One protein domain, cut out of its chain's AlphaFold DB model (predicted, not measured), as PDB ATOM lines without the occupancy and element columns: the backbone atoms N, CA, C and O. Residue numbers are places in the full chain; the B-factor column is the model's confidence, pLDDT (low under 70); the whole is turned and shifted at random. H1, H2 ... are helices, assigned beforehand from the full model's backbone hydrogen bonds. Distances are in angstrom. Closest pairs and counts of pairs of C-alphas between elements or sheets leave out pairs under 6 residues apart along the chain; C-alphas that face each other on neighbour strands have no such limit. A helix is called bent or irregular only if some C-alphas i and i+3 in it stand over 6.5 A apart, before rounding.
ATOM      1  N   GLY A  20     -41.658 -20.543  49.161       44.28
ATOM      2  CA  GLY A  20     -40.443 -20.877  49.929       44.28
ATOM      3  C   GLY A  20     -40.369 -22.344  50.378       44.28
ATOM      4  O   GLY A  20     -39.296 -22.946  50.368       44.28
ATOM      5  N   ILE A  21     -41.522 -22.936  50.708       48.34
ATOM      6  CA  ILE A  21     -41.652 -24.368  51.025       48.34
ATOM      7  C   ILE A  21     -41.449 -25.189  49.746       48.34
ATOM      8  O   ILE A  21     -40.658 -26.126  49.740       48.34
ATOM      9  N   ILE A  22     -42.062 -24.764  48.637       52.12
ATOM     10  CA  ILE A  22     -41.915 -25.417  47.331       52.12
ATOM     11  C   ILE A  22     -40.473 -25.350  46.824       52.12
ATOM     12  O   ILE A  22     -39.976 -26.352  46.336       52.12
ATOM     13  N   THR A  23     -39.766 -24.226  46.962       57.41
ATOM     14  CA  THR A  23     -38.370 -24.092  46.524       57.41
ATOM     15  C   THR A  23     -37.468 -25.013  47.342       57.41
ATOM     16  O   THR A  23     -36.671 -25.757  46.774       57.41
ATOM     17  N   SER A  24     -37.639 -25.044  48.669       64.56
ATOM     18  CA  SER A  24     -36.912 -25.976  49.537       64.56
ATOM     19  C   SER A  24     -37.185 -27.431  49.133       64.56
ATOM     20  O   SER A  24     -36.250 -28.206  48.946       64.56
ATOM     21  N   ASP A  25     -38.445 -27.779  48.865       70.19
ATOM     22  CA  ASP A  25     -38.847 -29.110  48.408       70.19
ATOM     23  C   ASP A  25     -38.316 -29.448  47.007       70.19
ATOM     24  O   ASP A  25     -37.880 -30.579  46.780       70.19
ATOM     25  N   MET A  26     -38.271 -28.482  46.083       74.56
ATOM     26  CA  MET A  26     -37.757 -28.626  44.715       74.56
ATOM     27  C   MET A  26     -36.270 -28.967  44.702       74.56
ATOM     28  O   MET A  26     -35.871 -29.851  43.933       74.56
ATOM     29  N   PHE A  27     -35.485 -28.352  45.589       76.81
ATOM     30  CA  PHE A  27     -34.065 -28.660  45.801       76.81
ATOM     31  C   PHE A  27     -33.834 -29.728  46.888       76.81
ATOM     32  O   PHE A  27     -32.699 -30.121  47.149       76.81
ATOM     33  N   GLY A  28     -34.896 -30.242  47.512       73.81
ATOM     34  CA  GLY A  28     -34.827 -31.279  48.543       73.81
ATOM     35  C   GLY A  28     -34.165 -30.841  49.852       73.81
ATOM     36  O   GLY A  28     -33.742 -31.711  50.605       73.81
ATOM     37  N   LEU A  29     -34.067 -29.534  50.101       76.88
ATOM     38  CA  LEU A  29     -33.545 -28.942  51.330       76.88
ATOM     39  C   LEU A  29     -34.639 -28.945  52.399       76.88
ATOM     40  O   LEU A  29     -35.737 -28.463  52.134       76.88
ATOM     41  N   GLY A  30     -34.372 -29.458  53.603       62.41
ATOM     42  CA  GLY A  30     -35.284 -29.319  54.755       62.41
ATOM     43  C   GLY A  30     -36.725 -29.822  54.545       62.41
ATOM     44  O   GLY A  30     -37.620 -29.457  55.307       62.41
ATOM     45  N   SER A  31     -36.961 -30.639  53.516       62.62
ATOM     46  CA  SER A  31     -38.292 -31.037  53.058       62.62
ATOM     47  C   SER A  31     -38.889 -32.106  53.979       62.62
ATOM     48  O   SER A  31     -38.417 -33.247  53.992       62.62
ATOM     49  N   SER A  32     -39.945 -31.788  54.730       64.75
ATOM     50  CA  SER A  32     -40.684 -32.742  55.576       64.75
ATOM     51  C   SER A  32     -41.796 -33.460  54.800       64.75
ATOM     52  O   SER A  32     -42.941 -33.564  55.244       64.75
ATOM     53  N   LEU A  33     -41.460 -33.963  53.611       72.94
ATOM     54  CA  LEU A  33     -42.410 -34.647  52.739       72.94
ATOM     55  C   LEU A  33     -42.732 -36.051  53.245       72.94
ATOM     56  O   LEU A  33     -41.888 -36.757  53.803       72.94
ATOM     57  N   ASP A  34     -43.962 -36.497  52.997       81.06
ATOM     58  CA  ASP A  34     -44.320 -37.886  53.248       81.06
ATOM     59  C   ASP A  34     -43.544 -38.831  52.310       81.06
ATOM     60  O   ASP A  34     -43.122 -38.472  51.205       81.06
ATOM     61  N   LYS A  35     -43.377 -40.088  52.735       81.81
ATOM     62  CA  LYS A  35     -42.570 -41.083  52.007       81.81
ATOM     63  C   LYS A  35     -43.036 -41.307  50.564       81.81
ATOM     64  O   LYS A  35     -42.212 -41.616  49.701       81.81
ATOM     65  N   ARG A  36     -44.342 -41.195  50.288       84.75
ATOM     66  CA  ARG A  36     -44.900 -41.419  48.948       84.75
ATOM     67  C   ARG A  36     -44.526 -40.261  48.029       84.75
ATOM     68  O   ARG A  36     -44.051 -40.515  46.922       84.75
ATOM     69  N   THR A  37     -44.690 -39.031  48.499       84.19
ATOM     70  CA  THR A  37     -44.335 -37.818  47.750       84.19
ATOM     71  C   THR A  37     -42.827 -37.723  47.536       84.19
ATOM     72  O   THR A  37     -42.388 -37.525  46.403       84.19
ATOM     73  N   GLN A  38     -42.017 -38.019  48.561       85.62
ATOM     74  CA  GLN A  38     -40.558 -38.079  48.421       85.62
ATOM     75  C   GLN A  38     -40.138 -39.065  47.326       85.62
ATOM     76  O   GLN A  38     -39.320 -38.744  46.469       85.62
ATOM     77  N   LYS A  39     -40.725 -40.269  47.313       90.50
ATOM     78  CA  LYS A  39     -40.426 -41.271  46.285       90.50
ATOM     79  C   LYS A  39     -40.796 -40.789  44.884       90.50
ATOM     80  O   LYS A  39     -40.046 -41.053  43.943       90.50
ATOM     81  N   ARG A  40     -41.930 -40.098  44.727       90.88
ATOM     82  CA  ARG A  40     -42.342 -39.516  43.439       90.88
ATOM     83  C   ARG A  40     -41.349 -38.457  42.971       90.88
ATOM     84  O   ARG A  40     -40.917 -38.536  41.827       90.88
ATOM     85  N   LEU A  41     -40.918 -37.560  43.857       89.25
ATOM     86  CA  LEU A  41     -39.925 -36.532  43.535       89.25
ATOM     87  C   LEU A  41     -38.562 -37.116  43.177       89.25
ATOM     88  O   LEU A  41     -37.981 -36.716  42.176       89.25
ATOM     89  N   GLU A  42     -38.052 -38.089  43.936       92.00
ATOM     90  CA  GLU A  42     -36.782 -38.730  43.574       92.00
ATOM     91  C   GLU A  42     -36.892 -39.466  42.235       92.00
ATOM     92  O   GLU A  42     -35.993 -39.370  41.404       92.00
ATOM     93  N   THR A  43     -38.023 -40.136  41.977       93.62
ATOM     94  CA  THR A  43     -38.273 -40.788  40.678       93.62
ATOM     95  C   THR A  43     -38.302 -39.771  39.543       93.62
ATOM     96  O   THR A  43     -37.690 -39.998  38.502       93.62
ATOM     97  N   TYR A  44     -38.986 -38.647  39.752       92.88
ATOM     98  CA  TYR A  44     -39.040 -37.548  38.801       92.88
ATOM     99  C   TYR A  44     -37.642 -37.013  38.502       92.88
ATOM    100  O   TYR A  44     -37.257 -36.960  37.340       92.88
ATOM    101  N   ARG A  45     -36.861 -36.687  39.537       91.56
ATOM    102  CA  ARG A  45     -35.494 -36.169  39.401       91.56
ATOM    103  C   ARG A  45     -34.607 -37.143  38.643       91.56
ATOM    104  O   ARG A  45     -33.938 -36.734  37.700       91.56
ATOM    105  N   ALA A  46     -34.606 -38.422  39.021       93.50
ATOM    106  CA  ALA A  46     -33.800 -39.443  38.357       93.50
ATOM    107  C   ALA A  46     -34.131 -39.517  36.859       93.50
ATOM    108  O   ALA A  46     -33.246 -39.360  36.019       93.50
ATOM    109  N   LEU A  47     -35.419 -39.640  36.522       93.81
ATOM    110  CA  LEU A  47     -35.877 -39.682  35.135       93.81
ATOM    111  C   LEU A  47     -35.586 -38.373  34.385       93.81
ATOM    112  O   LEU A  47     -35.119 -38.425  33.253       93.81
ATOM    113  N   ALA A  48     -35.807 -37.206  34.992       91.62
ATOM    114  CA  ALA A  48     -35.556 -35.905  34.374       91.62
ATOM    115  C   ALA A  48     -34.095 -35.751  33.912       91.62
ATOM    116  O   ALA A  48     -33.869 -35.193  32.846       91.62
ATOM    117  N   SER A  49     -33.124 -36.335  34.628       91.88
ATOM    118  CA  SER A  49     -31.709 -36.282  34.218       91.88
ATOM    119  C   SER A  49     -31.322 -37.159  33.026       91.88
ATOM    120  O   SER A  49     -30.241 -36.980  32.473       91.88
ATOM    121  N   ILE A  50     -32.163 -38.118  32.634       92.44
ATOM    122  CA  ILE A  50     -31.861 -39.023  31.520       92.44
ATOM    123  C   ILE A  50     -32.100 -38.284  30.202       92.44
ATOM    124  O   ILE A  50     -33.237 -37.915  29.911       92.44
ATOM    125  N   GLU A  51     -31.070 -38.111  29.379       88.69
ATOM    126  CA  GLU A  51     -31.209 -37.428  28.083       88.69
ATOM    127  C   GLU A  51     -31.995 -38.278  27.076       88.69
ATOM    128  O   GLU A  51     -33.017 -37.844  26.546       88.69
ATOM    129  N   ASN A  52     -31.580 -39.531  26.881       90.88
ATOM    130  CA  ASN A  52     -32.192 -40.456  25.926       90.88
ATOM    131  C   ASN A  52     -33.062 -41.487  26.649       90.88
ATOM    132  O   ASN A  52     -32.634 -42.612  26.902       90.88
ATOM    133  N   LYS A  53     -34.289 -41.091  27.005       91.62
ATOM    134  CA  LYS A  53     -35.255 -41.983  27.664       91.62
ATOM    135  C   LYS A  53     -35.749 -43.067  26.708       91.62
ATOM    136  O   LYS A  53     -36.137 -42.794  25.571       91.62
ATOM    137  N   THR A  54     -35.849 -44.291  27.205       94.88
ATOM    138  CA  THR A  54     -36.632 -45.351  26.567       94.88
ATOM    139  C   THR A  54     -38.123 -44.994  26.556       94.88
ATOM    140  O   THR A  54     -38.597 -44.167  27.338       94.88
ATOM    141  N   LYS A  55     -38.916 -45.671  25.713       94.75
ATOM    142  CA  LYS A  55     -40.382 -45.486  25.681       94.75
ATOM    143  C   LYS A  55     -41.032 -45.721  27.051       94.75
ATOM    144  O   LYS A  55     -41.957 -45.004  27.423       94.75
ATOM    145  N   PHE A  56     -40.535 -46.703  27.804       93.88
ATOM    146  CA  PHE A  56     -41.038 -47.015  29.140       93.88
ATOM    147  C   PHE A  56     -40.682 -45.930  30.159       93.88
ATOM    148  O   PHE A  56     -41.538 -45.535  30.947       93.88
ATOM    149  N   GLU A  57     -39.455 -45.409  30.125       94.56
ATOM    150  CA  GLU A  57     -39.027 -44.311  30.998       94.56
ATOM    151  C   GLU A  57     -39.766 -43.011  30.688       94.56
ATOM    152  O   GLU A  57     -40.164 -42.310  31.612       94.56
ATOM    153  N   ALA A  58     -39.999 -42.709  29.408       94.56
ATOM    154  CA  ALA A  58     -40.777 -41.548  28.991       94.56
ATOM    155  C   ALA A  58     -42.225 -41.631  29.498       94.56
ATOM    156  O   ALA A  58     -42.714 -40.688  30.120       94.56
ATOM    157  N   LEU A  59     -42.882 -42.784  29.323       95.81
ATOM    158  CA  LEU A  59     -44.225 -43.013  29.857       95.81
ATOM    159  C   LEU A  59     -44.241 -42.914  31.387       95.81
ATOM    160  O   LEU A  59     -45.127 -42.293  31.972       95.81
ATOM    161  N   ARG A  60     -43.241 -43.499  32.055       94.69
ATOM    162  CA  ARG A  60     -43.122 -43.423  33.512       94.69
ATOM    163  C   ARG A  60     -42.929 -41.986  33.988       94.69
ATOM    164  O   ARG A  60     -43.523 -41.610  34.993       94.69
ATOM    165  N   PHE A  61     -42.114 -41.208  33.284       94.31
ATOM    166  CA  PHE A  61     -41.862 -39.805  33.585       94.31
ATOM    167  C   PHE A  61     -43.143 -38.978  33.473       94.31
ATOM    168  O   PHE A  61     -43.461 -38.246  34.405       94.31
ATOM    169  N   GLN A  62     -43.919 -39.179  32.404       93.50
ATOM    170  CA  GLN A  62     -45.217 -38.528  32.229       93.50
ATOM    171  C   GLN A  62     -46.167 -38.839  33.395       93.50
ATOM    172  O   GLN A  62     -46.679 -37.924  34.030       93.50
ATOM    173  N   VAL A  63     -46.338 -40.121  33.738       94.19
ATOM    174  CA  VAL A  63     -47.222 -40.543  34.841       94.19
ATOM    175  C   VAL A  63     -46.795 -39.931  36.178       94.19
ATOM    176  O   VAL A  63     -47.632 -39.505  36.971       94.19
ATOM    177  N   ILE A  64     -45.488 -39.888  36.453       92.06
ATOM    178  CA  ILE A  64     -44.966 -39.285  37.684       92.06
ATOM    179  C   ILE A  64     -45.195 -37.770  37.698       92.06
ATOM    180  O   ILE A  64     -45.570 -37.245  38.744       92.06
ATOM    181  N   SER A  65     -45.001 -37.089  36.565       88.56
ATOM    182  CA  SER A  65     -45.267 -35.653  36.434       88.56
ATOM    183  C   SER A  65     -46.731 -35.341  36.732       88.56
ATOM    184  O   SER A  65     -47.009 -34.521  37.597       88.56
ATOM    185  N   GLU A  66     -47.665 -36.073  36.117       88.81
ATOM    186  CA  GLU A  66     -49.103 -35.891  36.348       88.81
ATOM    187  C   GLU A  66     -49.478 -36.105  37.823       88.81
ATOM    188  O   GLU A  66     -50.323 -35.402  38.377       88.81
ATOM    189  N   TRP A  67     -48.857 -37.073  38.503       88.06
ATOM    190  CA  TRP A  67     -49.090 -37.278  39.934       88.06
ATOM    191  C   TRP A  67     -48.559 -36.135  40.796       88.06
ATOM    192  O   TRP A  67     -49.228 -35.763  41.757       88.06
ATOM    193  N   LEU A  68     -47.387 -35.591  40.469       83.62
ATOM    194  CA  LEU A  68     -46.808 -34.459  41.192       83.62
ATOM    195  C   LEU A  68     -47.623 -33.180  40.975       83.62
ATOM    196  O   LEU A  68     -47.896 -32.474  41.944       83.62
ATOM    197  N   ASP A  69     -48.102 -32.938  39.756       82.75
ATOM    198  CA  ASP A  69     -48.975 -31.801  39.451       82.75
ATOM    199  C   ASP A  69     -50.289 -31.882  40.251       82.75
ATOM    200  O   ASP A  69     -50.723 -30.896  40.851       82.75
ATOM    201  N   ASN A  70     -50.881 -33.079  40.356       81.50
ATOM    202  CA  ASN A  70     -52.064 -33.323  41.193       81.50
ATOM    203  C   ASN A  70     -51.792 -33.119  42.694       81.50
ATOM    204  O   ASN A  70     -52.662 -32.634  43.421       81.50
ATOM    205  N   ASP A  71     -50.584 -33.447  43.156       75.25
ATOM    206  CA  ASP A  71     -50.132 -33.210  44.532       75.25
ATOM    207  C   ASP A  71     -49.736 -31.730  44.773       75.25
ATOM    208  O   ASP A  71     -49.261 -31.381  45.853       75.25
ATOM    209  N   ARG A  72     -49.969 -30.841  43.793       74.00
ATOM    210  CA  ARG A  72     -49.593 -29.415  43.780       74.00
ATOM    211  C   ARG A  72     -48.083 -29.145  43.811       74.00
ATOM    212  O   ARG A  72     -47.668 -28.026  44.102       74.00
ATOM    213  N   PHE A  73     -47.272 -30.130  43.439       70.81
ATOM    214  CA  PHE A  73     -45.854 -29.965  43.118       70.81
ATOM    215  C   PHE A  73     -45.709 -29.664  41.628       70.81
ATOM    216  O   PHE A  73     -45.085 -30.433  40.900       70.81
ATOM    217  N   SER A  74     -46.343 -28.576  41.175       68.25
ATOM    218  CA  SER A  74     -46.342 -28.226  39.754       68.25
ATOM    219  C   SER A  74     -44.914 -28.049  39.253       68.25
ATOM    220  O   SER A  74     -44.192 -27.166  39.718       68.25
ATOM    221  N   MET A  75     -44.533 -28.853  38.264       67.56
ATOM    222  CA  MET A  75     -43.228 -28.758  37.599       67.56
ATOM    223  C   MET A  75     -43.296 -27.879  36.339       67.56
ATOM    224  O   MET A  75     -42.440 -27.965  35.458       67.56
ATOM    225  N   SER A  76     -44.334 -27.044  36.220       57.62
ATOM    226  CA  SER A  76     -44.609 -26.202  35.049       57.62
ATOM    227  C   SER A  76     -43.642 -25.024  34.876       57.62
ATOM    228  O   SER A  76     -43.581 -24.445  33.798       57.62
ATOM    229  N   GLN A  77     -42.902 -24.658  35.924       56.56
ATOM    230  CA  GLN A  77     -41.896 -23.590  35.928       56.56
ATOM    231  C   GLN A  77     -40.501 -24.184  36.120       56.56
ATOM    232  O   GLN A  77     -39.791 -23.864  37.066       56.56
ATOM    233  N   ARG A  78     -40.126 -25.103  35.227       66.81
ATOM    234  CA  ARG A  78     -38.723 -25.490  35.089       66.81
ATOM    235  C   ARG A  78     -37.997 -24.387  34.341       66.81
ATOM    236  O   ARG A  78     -38.306 -24.138  33.179       66.81
ATOM    237  N   ASP A  79     -37.080 -23.726  35.025       74.88
ATOM    238  CA  ASP A  79     -36.033 -22.955  34.378       74.88
ATOM    239  C   ASP A  79     -34.864 -23.878  33.999       74.88
ATOM    240  O   ASP A  79     -34.762 -25.027  34.452       74.88
ATOM    241  N   ASP A  80     -33.989 -23.374  33.131       81.50
ATOM    242  CA  ASP A  80     -32.795 -24.094  32.684       81.50
ATOM    243  C   ASP A  80     -31.886 -24.462  33.872       81.50
ATOM    244  O   ASP A  80     -31.249 -25.520  33.875       81.50
ATOM    245  N   ASP A  81     -31.867 -23.625  34.911       83.69
ATOM    246  CA  ASP A  81     -31.054 -23.802  36.114       83.69
ATOM    247  C   ASP A  81     -31.509 -25.014  36.929       83.69
ATOM    248  O   ASP A  81     -30.683 -25.813  37.384       83.69
ATOM    249  N   TYR A  82     -32.818 -25.221  37.066       84.62
ATOM    250  CA  TYR A  82     -33.360 -26.391  37.742       84.62
ATOM    251  C   TYR A  82     -33.070 -27.685  36.975       84.62
ATOM    252  O   TYR A  82     -32.764 -28.717  37.585       84.62
ATOM    253  N   GLU A  83     -33.108 -27.653  35.641       87.44
ATOM    254  CA  GLU A  83     -32.729 -28.813  34.830       87.44
ATOM    255  C   GLU A  83     -31.244 -29.158  34.992       87.44
ATOM    256  O   GLU A  83     -30.900 -30.328  35.208       87.44
ATOM    257  N   ARG A  84     -30.361 -28.150  34.975       89.50
ATOM    258  CA  ARG A  84     -28.926 -28.331  35.253       89.50
ATOM    259  C   ARG A  84     -28.689 -28.857  36.662       89.50
ATOM    260  O   ARG A  84     -27.952 -29.829  36.835       89.50
ATOM    261  N   TYR A  85     -29.370 -28.297  37.659       91.38
ATOM    262  CA  TYR A  85     -29.317 -28.777  39.037       91.38
ATOM    263  C   TYR A  85     -29.663 -30.270  39.133       91.38
ATOM    264  O   TYR A  85     -28.928 -31.027  39.769       91.38
ATOM    265  N   ILE A  86     -30.741 -30.723  38.481       92.12
ATOM    266  CA  ILE A  86     -31.127 -32.141  38.479       92.12
ATOM    267  C   ILE A  86     -30.019 -33.011  37.869       92.12
ATOM    268  O   ILE A  86     -29.702 -34.069  38.425       92.12
ATOM    269  N   LYS A  87     -29.414 -32.577  36.755       93.00
ATOM    270  CA  LYS A  87     -28.309 -33.303  36.112       93.00
ATOM    271  C   LYS A  87     -27.104 -33.431  37.051       93.00
ATOM    272  O   LYS A  87     -26.644 -34.548  37.287       93.00
ATOM    273  N   ILE A  88     -26.655 -32.324  37.645       94.50
ATOM    274  CA  ILE A  88     -25.515 -32.290  38.580       94.50
ATOM    275  C   ILE A  88     -25.804 -33.129  39.830       94.50
ATOM    276  O   ILE A  88     -24.968 -33.904  40.296       94.50
ATOM    277  N   ARG A  89     -27.006 -33.008  40.396       94.44
ATOM    278  CA  ARG A  89     -27.395 -33.786  41.574       94.44
ATOM    279  C   ARG A  89     -27.368 -35.282  41.287       94.44
ATOM    280  O   ARG A  89     -26.861 -36.048  42.104       94.44
ATOM    281  N   ASN A  90     -27.905 -35.711  40.150       93.50
ATOM    282  CA  ASN A  90     -27.900 -37.128  39.814       93.50
ATOM    283  C   ASN A  90     -26.505 -37.635  39.464       93.50
ATOM    284  O   ASN A  90     -26.197 -38.766  39.825       93.50
ATOM    285  N   SER A  91     -25.633 -36.824  38.858       93.94
ATOM    286  CA  SER A  91     -24.238 -37.232  38.661       93.94
ATOM    287  C   SER A  91     -23.520 -37.450  39.999       93.94
ATOM    288  O   SER A  91     -22.812 -38.440  40.146       93.94
ATOM    289  N   LEU A  92     -23.763 -36.594  41.000       94.62
ATOM    290  CA  LEU A  92     -23.240 -36.782  42.362       94.62
ATOM    291  C   LEU A  92     -23.774 -38.064  43.019       94.62
ATOM    292  O   LEU A  92     -23.019 -38.793  43.661       94.62
ATOM    293  N   LEU A  93     -25.066 -38.366  42.858       93.50
ATOM    294  CA  LEU A  93     -25.657 -39.603  43.380       93.50
ATOM    295  C   LEU A  93     -25.077 -40.848  42.698       93.50
ATOM    296  O   LEU A  93     -24.812 -41.840  43.378       93.50
ATOM    297  N   LYS A  94     -24.845 -40.796  41.383       93.75
ATOM    298  CA  LYS A  94     -24.168 -41.863  40.629       93.75
ATOM    299  C   LYS A  94     -22.747 -42.088  41.134       93.75
ATOM    300  O   LYS A  94     -22.382 -43.222  41.419       93.75
ATOM    301  N   GLU A  95     -21.982 -41.016  41.317       92.81
ATOM    302  CA  GLU A  95     -20.607 -41.071  41.829       92.81
ATOM    303  C   GLU A  95     -20.539 -41.698  43.230       92.81
ATOM    304  O   GLU A  95     -19.682 -42.536  43.494       92.81
ATOM    305  N   GLN A  96     -21.474 -41.347  44.119       91.81
ATOM    306  CA  GLN A  96     -21.501 -41.881  45.485       91.81
ATOM    307  C   GLN A  96     -22.003 -43.325  45.579       91.81
ATOM    308  O   GLN A  96     -21.565 -44.066  46.456       91.81
ATOM    309  N   SER A  97     -22.951 -43.718  44.725       90.62
ATOM    310  CA  SER A  97     -23.582 -45.043  44.788       90.62
ATOM    311  C   SER A  97     -22.919 -46.090  43.892       90.62
ATOM    312  O   SER A  97     -23.077 -47.283  44.145       90.62
ATOM    313  N   GLY A  98     -22.217 -45.669  42.835       89.06
ATOM    314  CA  GLY A  98     -21.739 -46.551  41.767       89.06
ATOM    315  C   GLY A  98     -22.864 -47.161  40.919       89.06
ATOM    316  O   GLY A  98     -22.632 -48.144  40.219       89.06
ATOM    317  N   MET A  99     -24.086 -46.625  41.004       86.25
ATOM    318  CA  MET A  99     -25.274 -47.139  40.316       86.25
ATOM    319  C   MET A  99     -25.594 -46.290  39.089       86.25
ATOM    320  O   MET A  99     -25.484 -45.068  39.138       86.25
ATOM    321  N   ASP A 100     -26.052 -46.929  38.012       82.62
ATOM    322  CA  ASP A 100     -26.393 -46.233  36.760       82.62
ATOM    323  C   ASP A 100     -27.888 -46.312  36.407       82.62
ATOM    324  O   ASP A 100     -28.407 -45.471  35.670       82.62
ATOM    325  N   ASP A 101     -28.604 -47.281  36.985       90.50
ATOM    326  CA  ASP A 101     -30.047 -47.443  36.815       90.50
ATOM    327  C   ASP A 101     -30.839 -46.434  37.662       90.50
ATOM    328  O   ASP A 101     -30.556 -46.205  38.844       90.50
ATOM    329  N   TYR A 102     -31.892 -45.855  37.080       89.88
ATOM    330  CA  TYR A 102     -32.672 -44.818  37.751       89.88
ATOM    331  C   TYR A 102     -33.411 -45.347  38.990       89.88
ATOM    332  O   TYR A 102     -33.560 -44.610  39.963       89.88
ATOM    333  N   GLN A 103     -33.874 -46.604  38.998       92.12
ATOM    334  CA  GLN A 103     -34.582 -47.165  40.154       92.12
ATOM    335  C   GLN A 103     -33.614 -47.389  41.310       92.12
ATOM    336  O   GLN A 103     -33.951 -47.109  42.463       92.12
ATOM    337  N   GLN A 104     -32.407 -47.856  40.998       92.56
ATOM    338  CA  GLN A 104     -31.328 -48.002  41.967       92.56
ATOM    339  C   GLN A 104     -30.943 -46.651  42.580       92.56
ATOM    340  O   GLN A 104     -30.914 -46.534  43.805       92.56
ATOM    341  N   LEU A 105     -30.778 -45.607  41.760       92.31
ATOM    342  CA  LEU A 105     -30.502 -44.248  42.240       92.31
ATOM    343  C   LEU A 105     -31.617 -43.692  43.127       92.31
ATOM    344  O   LEU A 105     -31.338 -43.098  44.167       92.31
ATOM    345  N   VAL A 106     -32.881 -43.916  42.759       93.06
ATOM    346  CA  VAL A 106     -34.036 -43.514  43.579       93.06
ATOM    347  C   VAL A 106     -34.010 -44.216  44.931       93.06
ATOM    348  O   VAL A 106     -34.194 -43.573  45.963       93.06
ATOM    349  N   ASN A 107     -33.776 -45.527  44.948       93.25
ATOM    350  CA  ASN A 107     -33.725 -46.294  46.189       93.25
ATOM    351  C   ASN A 107     -32.549 -45.855  47.069       93.25
ATOM    352  O   ASN A 107     -32.722 -45.706  48.279       93.25
ATOM    353  N   PHE A 108     -31.387 -45.590  46.465       93.31
ATOM    354  CA  PHE A 108     -30.235 -45.042  47.169       93.31
ATOM    355  C   PHE A 108     -30.570 -43.682  47.784       93.31
ATOM    356  O   PHE A 108     -30.448 -43.528  48.996       93.31
ATOM    357  N   ALA A 109     -31.101 -42.737  47.001       91.31
ATOM    358  CA  ALA A 109     -31.490 -41.416  47.489       91.31
ATOM    359  C   ALA A 109     -32.504 -41.489  48.646       91.31
ATOM    360  O   ALA A 109     -32.387 -40.742  49.613       91.31
ATOM    361  N   LEU A 110     -33.466 -42.417  48.588       90.69
ATOM    362  CA  LEU A 110     -34.449 -42.635  49.657       90.69
ATOM    363  C   LEU A 110     -33.869 -43.294  50.915       90.69
ATOM    364  O   LEU A 110     -34.466 -43.170  51.984       90.69
ATOM    365  N   SER A 111     -32.740 -43.999  50.802       92.56
ATOM    366  CA  SER A 111     -32.041 -44.594  51.948       92.56
ATOM    367  C   SER A 111     -31.206 -43.580  52.741       92.56
ATOM    368  O   SER A 111     -30.851 -43.840  53.889       92.56
ATOM    369  N   LEU A 112     -30.915 -42.417  52.149       90.62
ATOM    370  CA  LEU A 112     -30.124 -41.362  52.773       90.62
ATOM    371  C   LEU A 112     -30.915 -40.613  53.856       90.62
ATOM    372  O   LEU A 112     -32.108 -40.319  53.707       90.62
ATOM    373  N   SER A 113     -30.216 -40.214  54.923       89.62
ATOM    374  CA  SER A 113     -30.763 -39.287  55.920       89.62
ATOM    375  C   SER A 113     -31.132 -37.943  55.275       89.62
ATOM    376  O   SER A 113     -30.645 -37.596  54.196       89.62
ATOM    377  N   GLN A 114     -32.005 -37.168  55.929       83.44
ATOM    378  CA  GLN A 114     -32.335 -35.816  55.459       83.44
ATOM    379  C   GLN A 114     -31.075 -34.948  55.359       83.44
ATOM    380  O   GLN A 114     -30.850 -34.328  54.330       83.44
ATOM    381  N   GLU A 115     -30.213 -34.990  56.378       86.69
ATOM    382  CA  GLU A 115     -28.940 -34.259  56.396       86.69
ATOM    383  C   GLU A 115     -28.078 -34.595  55.179       86.69
ATOM    384  O   GLU A 115     -27.553 -33.701  54.518       86.69
ATOM    385  N   LYS A 116     -27.992 -35.880  54.814       89.50
ATOM    386  CA  LYS A 116     -27.180 -36.292  53.671       89.50
ATOM    387  C   LYS A 116     -27.778 -35.855  52.334       89.50
ATOM    388  O   LYS A 116     -27.040 -35.480  51.424       89.50
ATOM    389  N   ARG A 117     -29.108 -35.867  52.208       88.25
ATOM    390  CA  ARG A 117     -29.799 -35.327  51.024       88.25
ATOM    391  C   ARG A 117     -29.587 -33.819  50.895       88.25
ATOM    392  O   ARG A 117     -29.298 -33.356  49.791       88.25
ATOM    393  N   ASP A 118     -29.644 -33.092  52.008       88.06
ATOM    394  CA  ASP A 118     -29.383 -31.653  52.058       88.06
ATOM    395  C   ASP A 118     -27.930 -31.333  51.671       88.06
ATOM    396  O   ASP A 118     -27.683 -30.389  50.922       88.06
ATOM    397  N   GLU A 119     -26.953 -32.124  52.130       90.44
ATOM    398  CA  GLU A 119     -25.547 -31.985  51.722       90.44
ATOM    399  C   GLU A 119     -25.369 -32.134  50.210       90.44
ATOM    400  O   GLU A 119     -24.711 -31.304  49.584       90.44
ATOM    401  N   ILE A 120     -25.968 -33.166  49.612       92.31
ATOM    402  CA  ILE A 120     -25.882 -33.407  48.165       92.31
ATOM    403  C   ILE A 120     -26.551 -32.269  47.392       92.31
ATOM    404  O   ILE A 120     -25.998 -31.789  46.402       92.31
ATOM    405  N   ALA A 121     -27.714 -31.801  47.849       90.06
ATOM    406  CA  ALA A 121     -28.397 -30.663  47.248       90.06
ATOM    407  C   ALA A 121     -27.532 -29.394  47.291       90.06
ATOM    408  O   ALA A 121     -27.366 -28.737  46.265       90.06
ATOM    409  N   LYS A 122     -26.919 -29.087  48.441       89.81
ATOM    410  CA  LYS A 122     -25.994 -27.953  48.588       89.81
ATOM    411  C   LYS A 122     -24.781 -28.088  47.672       89.81
ATOM    412  O   LYS A 122     -24.410 -27.119  47.025       89.81
ATOM    413  N   GLN A 123     -24.185 -29.277  47.574       92.81
ATOM    414  CA  GLN A 123     -23.065 -29.523  46.660       92.81
ATOM    415  C   GLN A 123     -23.457 -29.297  45.197       92.81
ATOM    416  O   GLN A 123     -22.689 -28.689  44.454       92.81
ATOM    417  N   ALA A 124     -24.647 -29.747  44.788       92.25
ATOM    418  CA  ALA A 124     -25.147 -29.537  43.434       92.25
ATOM    419  C   ALA A 124     -25.386 -28.048  43.131       92.25
ATOM    420  O   ALA A 124     -24.963 -27.577  42.080       92.25
ATOM    421  N   ILE A 125     -25.984 -27.299  44.065       89.62
ATOM    422  CA  ILE A 125     -26.183 -25.846  43.932       89.62
ATOM    423  C   ILE A 125     -24.835 -25.119  43.851       89.62
ATOM    424  O   ILE A 125     -24.643 -24.277  42.982       89.62
ATOM    425  N   THR A 126     -23.870 -25.465  44.708       90.56
ATOM    426  CA  THR A 126     -22.530 -24.861  44.667       90.56
ATOM    427  C   THR A 126     -21.832 -25.117  43.333       90.56
ATOM    428  O   THR A 126     -21.216 -24.203  42.793       90.56
ATOM    429  N   LYS A 127     -21.934 -26.336  42.783       92.12
ATOM    430  CA  LYS A 127     -21.388 -26.654  41.455       92.12
ATOM    431  C   LYS A 127     -22.071 -25.839  40.354       92.12
ATOM    432  O   LYS A 127     -21.366 -25.268  39.532       92.12
ATOM    433  N   LEU A 128     -23.401 -25.726  40.385       89.31
ATOM    434  CA  LEU A 128     -24.168 -24.923  39.427       89.31
ATOM    435  C   LEU A 128     -23.702 -23.456  39.419       89.31
ATOM    436  O   LEU A 128     -23.323 -22.930  38.380       89.31
ATOM    437  N   LEU A 129     -23.611 -22.832  40.599       87.25
ATOM    438  CA  LEU A 129     -23.169 -21.437  40.733       87.25
ATOM    439  C   LEU A 129     -21.721 -21.206  40.268       87.25
ATOM    440  O   LEU A 129     -21.371 -20.095  39.880       87.25
ATOM    441  N   GLN A 130     -20.862 -22.227  40.333       88.31
ATOM    442  CA  GLN A 130     -19.488 -22.150  39.823       88.31
ATOM    443  C   GLN A 130     -19.416 -22.258  38.297       88.31
ATOM    444  O   GLN A 130     -18.480 -21.721  37.707       88.31
ATOM    445  N   GLU A 131     -20.360 -22.959  37.663       82.12
ATOM    446  CA  GLU A 131     -20.452 -23.061  36.202       82.12
ATOM    447  C   GLU A 131     -20.924 -21.742  35.580       82.12
ATOM    448  O   GLU A 131     -20.342 -21.319  34.589       82.12
ATOM    449  N   ASP A 132     -21.879 -21.045  36.204       73.31
ATOM    450  CA  ASP A 132     -22.395 -19.762  35.697       73.31
ATOM    451  C   ASP A 132     -21.405 -18.587  35.841       73.31
ATOM    452  O   ASP A 132     -21.590 -17.531  35.237       73.31
ATOM    453  N   GLN A 133     -20.349 -18.744  36.650       65.31
ATOM    454  CA  GLN A 133     -19.284 -17.743  36.815       65.31
ATOM    455  C   GLN A 133     -18.116 -17.904  35.824       65.31
ATOM    456  O   GLN A 133     -17.148 -17.142  35.912       65.31
TER     457      GLN A 133
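Overview. This is residues 20 to 133 of the 134 residues of the protein "Chromosome segregation protein SMC" of Vibrio anguillarum (UniProt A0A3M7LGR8). This is a compact, rounded body of crossed helices, with H2 and H4 in the middle, nearly at right angles to each other. H3 packs on H2 and H6 packs on H4, far from each other, while H5 packs on both H2 and H4; short H1 lies to one side and touches no other helix. The printed part has 114 residues with six named helices, H1 to H6 in order along the chain, and no named strand, and its class is all helix. The radius of gyration of the C-alphas is 13.3 A, and the C-alphas span 34 by 31 by 29 A along their three main axes.

Along the chain. The longest helices by residues are H4 and H6, with 18 residues each. H4 holds residues 80 to 97 and measures 25.9 A from first to last C-alpha, from C-alpha 80 at (-32.795, -24.094, 32.684) to C-alpha 97 at (-23.582, -45.043, 44.788). H6 holds residues 114 to 131 and measures 26.0 A, ending with C-alpha 131 at (-20.452, -23.061, 36.202). H3, residues 55 to 70, is 22.9 A long, and H2, residues 35 to 48, is 19.7 A long. H5, residues 102 to 111, is 14.2 A long. H1, residues 20 to 26, is 9.7 A long and begins with C-alpha 20 at (-40.443, -20.877, 49.929). No helix is bent or irregular.

Arrangement. H2 and H4 are the hub, touching three other helices each. They touch each other about perpendicular, at 77 degrees, and the closest C-alphas, those of Arg 45 and Ile 86, are 6.0 A apart. H2 touches H4 with residues 45 to 48 alone, and H4 touches H2 with residues 83 to 90 alone. H6 touches H4 with residues 120 to 128 alone, at a steep tilt of 55 degrees, opposite ways; the closest C-alphas, those of Arg 89 and Ala 124, are 5.2 A apart. H5 touches H4 about perpendicular, at 78 degrees, with the C-alphas of Leu 93 and Leu 105 closest at 6.8 A; H4 touches H5 with residues 90 to 97 alone. H5 also touches H2, at a steep tilt of 39 degrees, opposite ways, with the C-alphas of Glu 42 and Val 106 closest at 5.5 A. H3 touches H2 at a steep tilt of 46 degrees, opposite ways, with the C-alphas of Leu 47 and Phe 61 closest at 6.2 A. H5 and H6 are close but not clearly touching, with the C-alphas of Ala 109 and Arg 117 closest at 7.2 A. H1 is apart from H2, but only just, the closest C-alphas being 8.3 A apart. H3 and H6 are apart, as are H3 and H4. In H1, H2, H3, H4, H5 and H6, every O i to N i+4 pair is within hydrogen-bond range.

Size, cuts and confidence. The two C-alphas farthest apart are those of Phe 56 and Gln 133, at 37.3 A; the first and last printed C-alphas, those of Gly 20 and Gln 133, are 25.1 A apart. The printed part has no cut. The links from H4 to H5 and from H5 to H6 are tight, with 4 and 2 residues between the helices. The links from H1 to H2, H2 to H3 and H3 to H4 are short, with 8, 6 and 9 residues, and no link is long. The mean pLDDT of the printed part is 85.0, and 14 residues are under 70: residues 20 to 24, residues 30 to 32, residues 74 to 78 and residue 133. H1 has a mean pLDDT of 59.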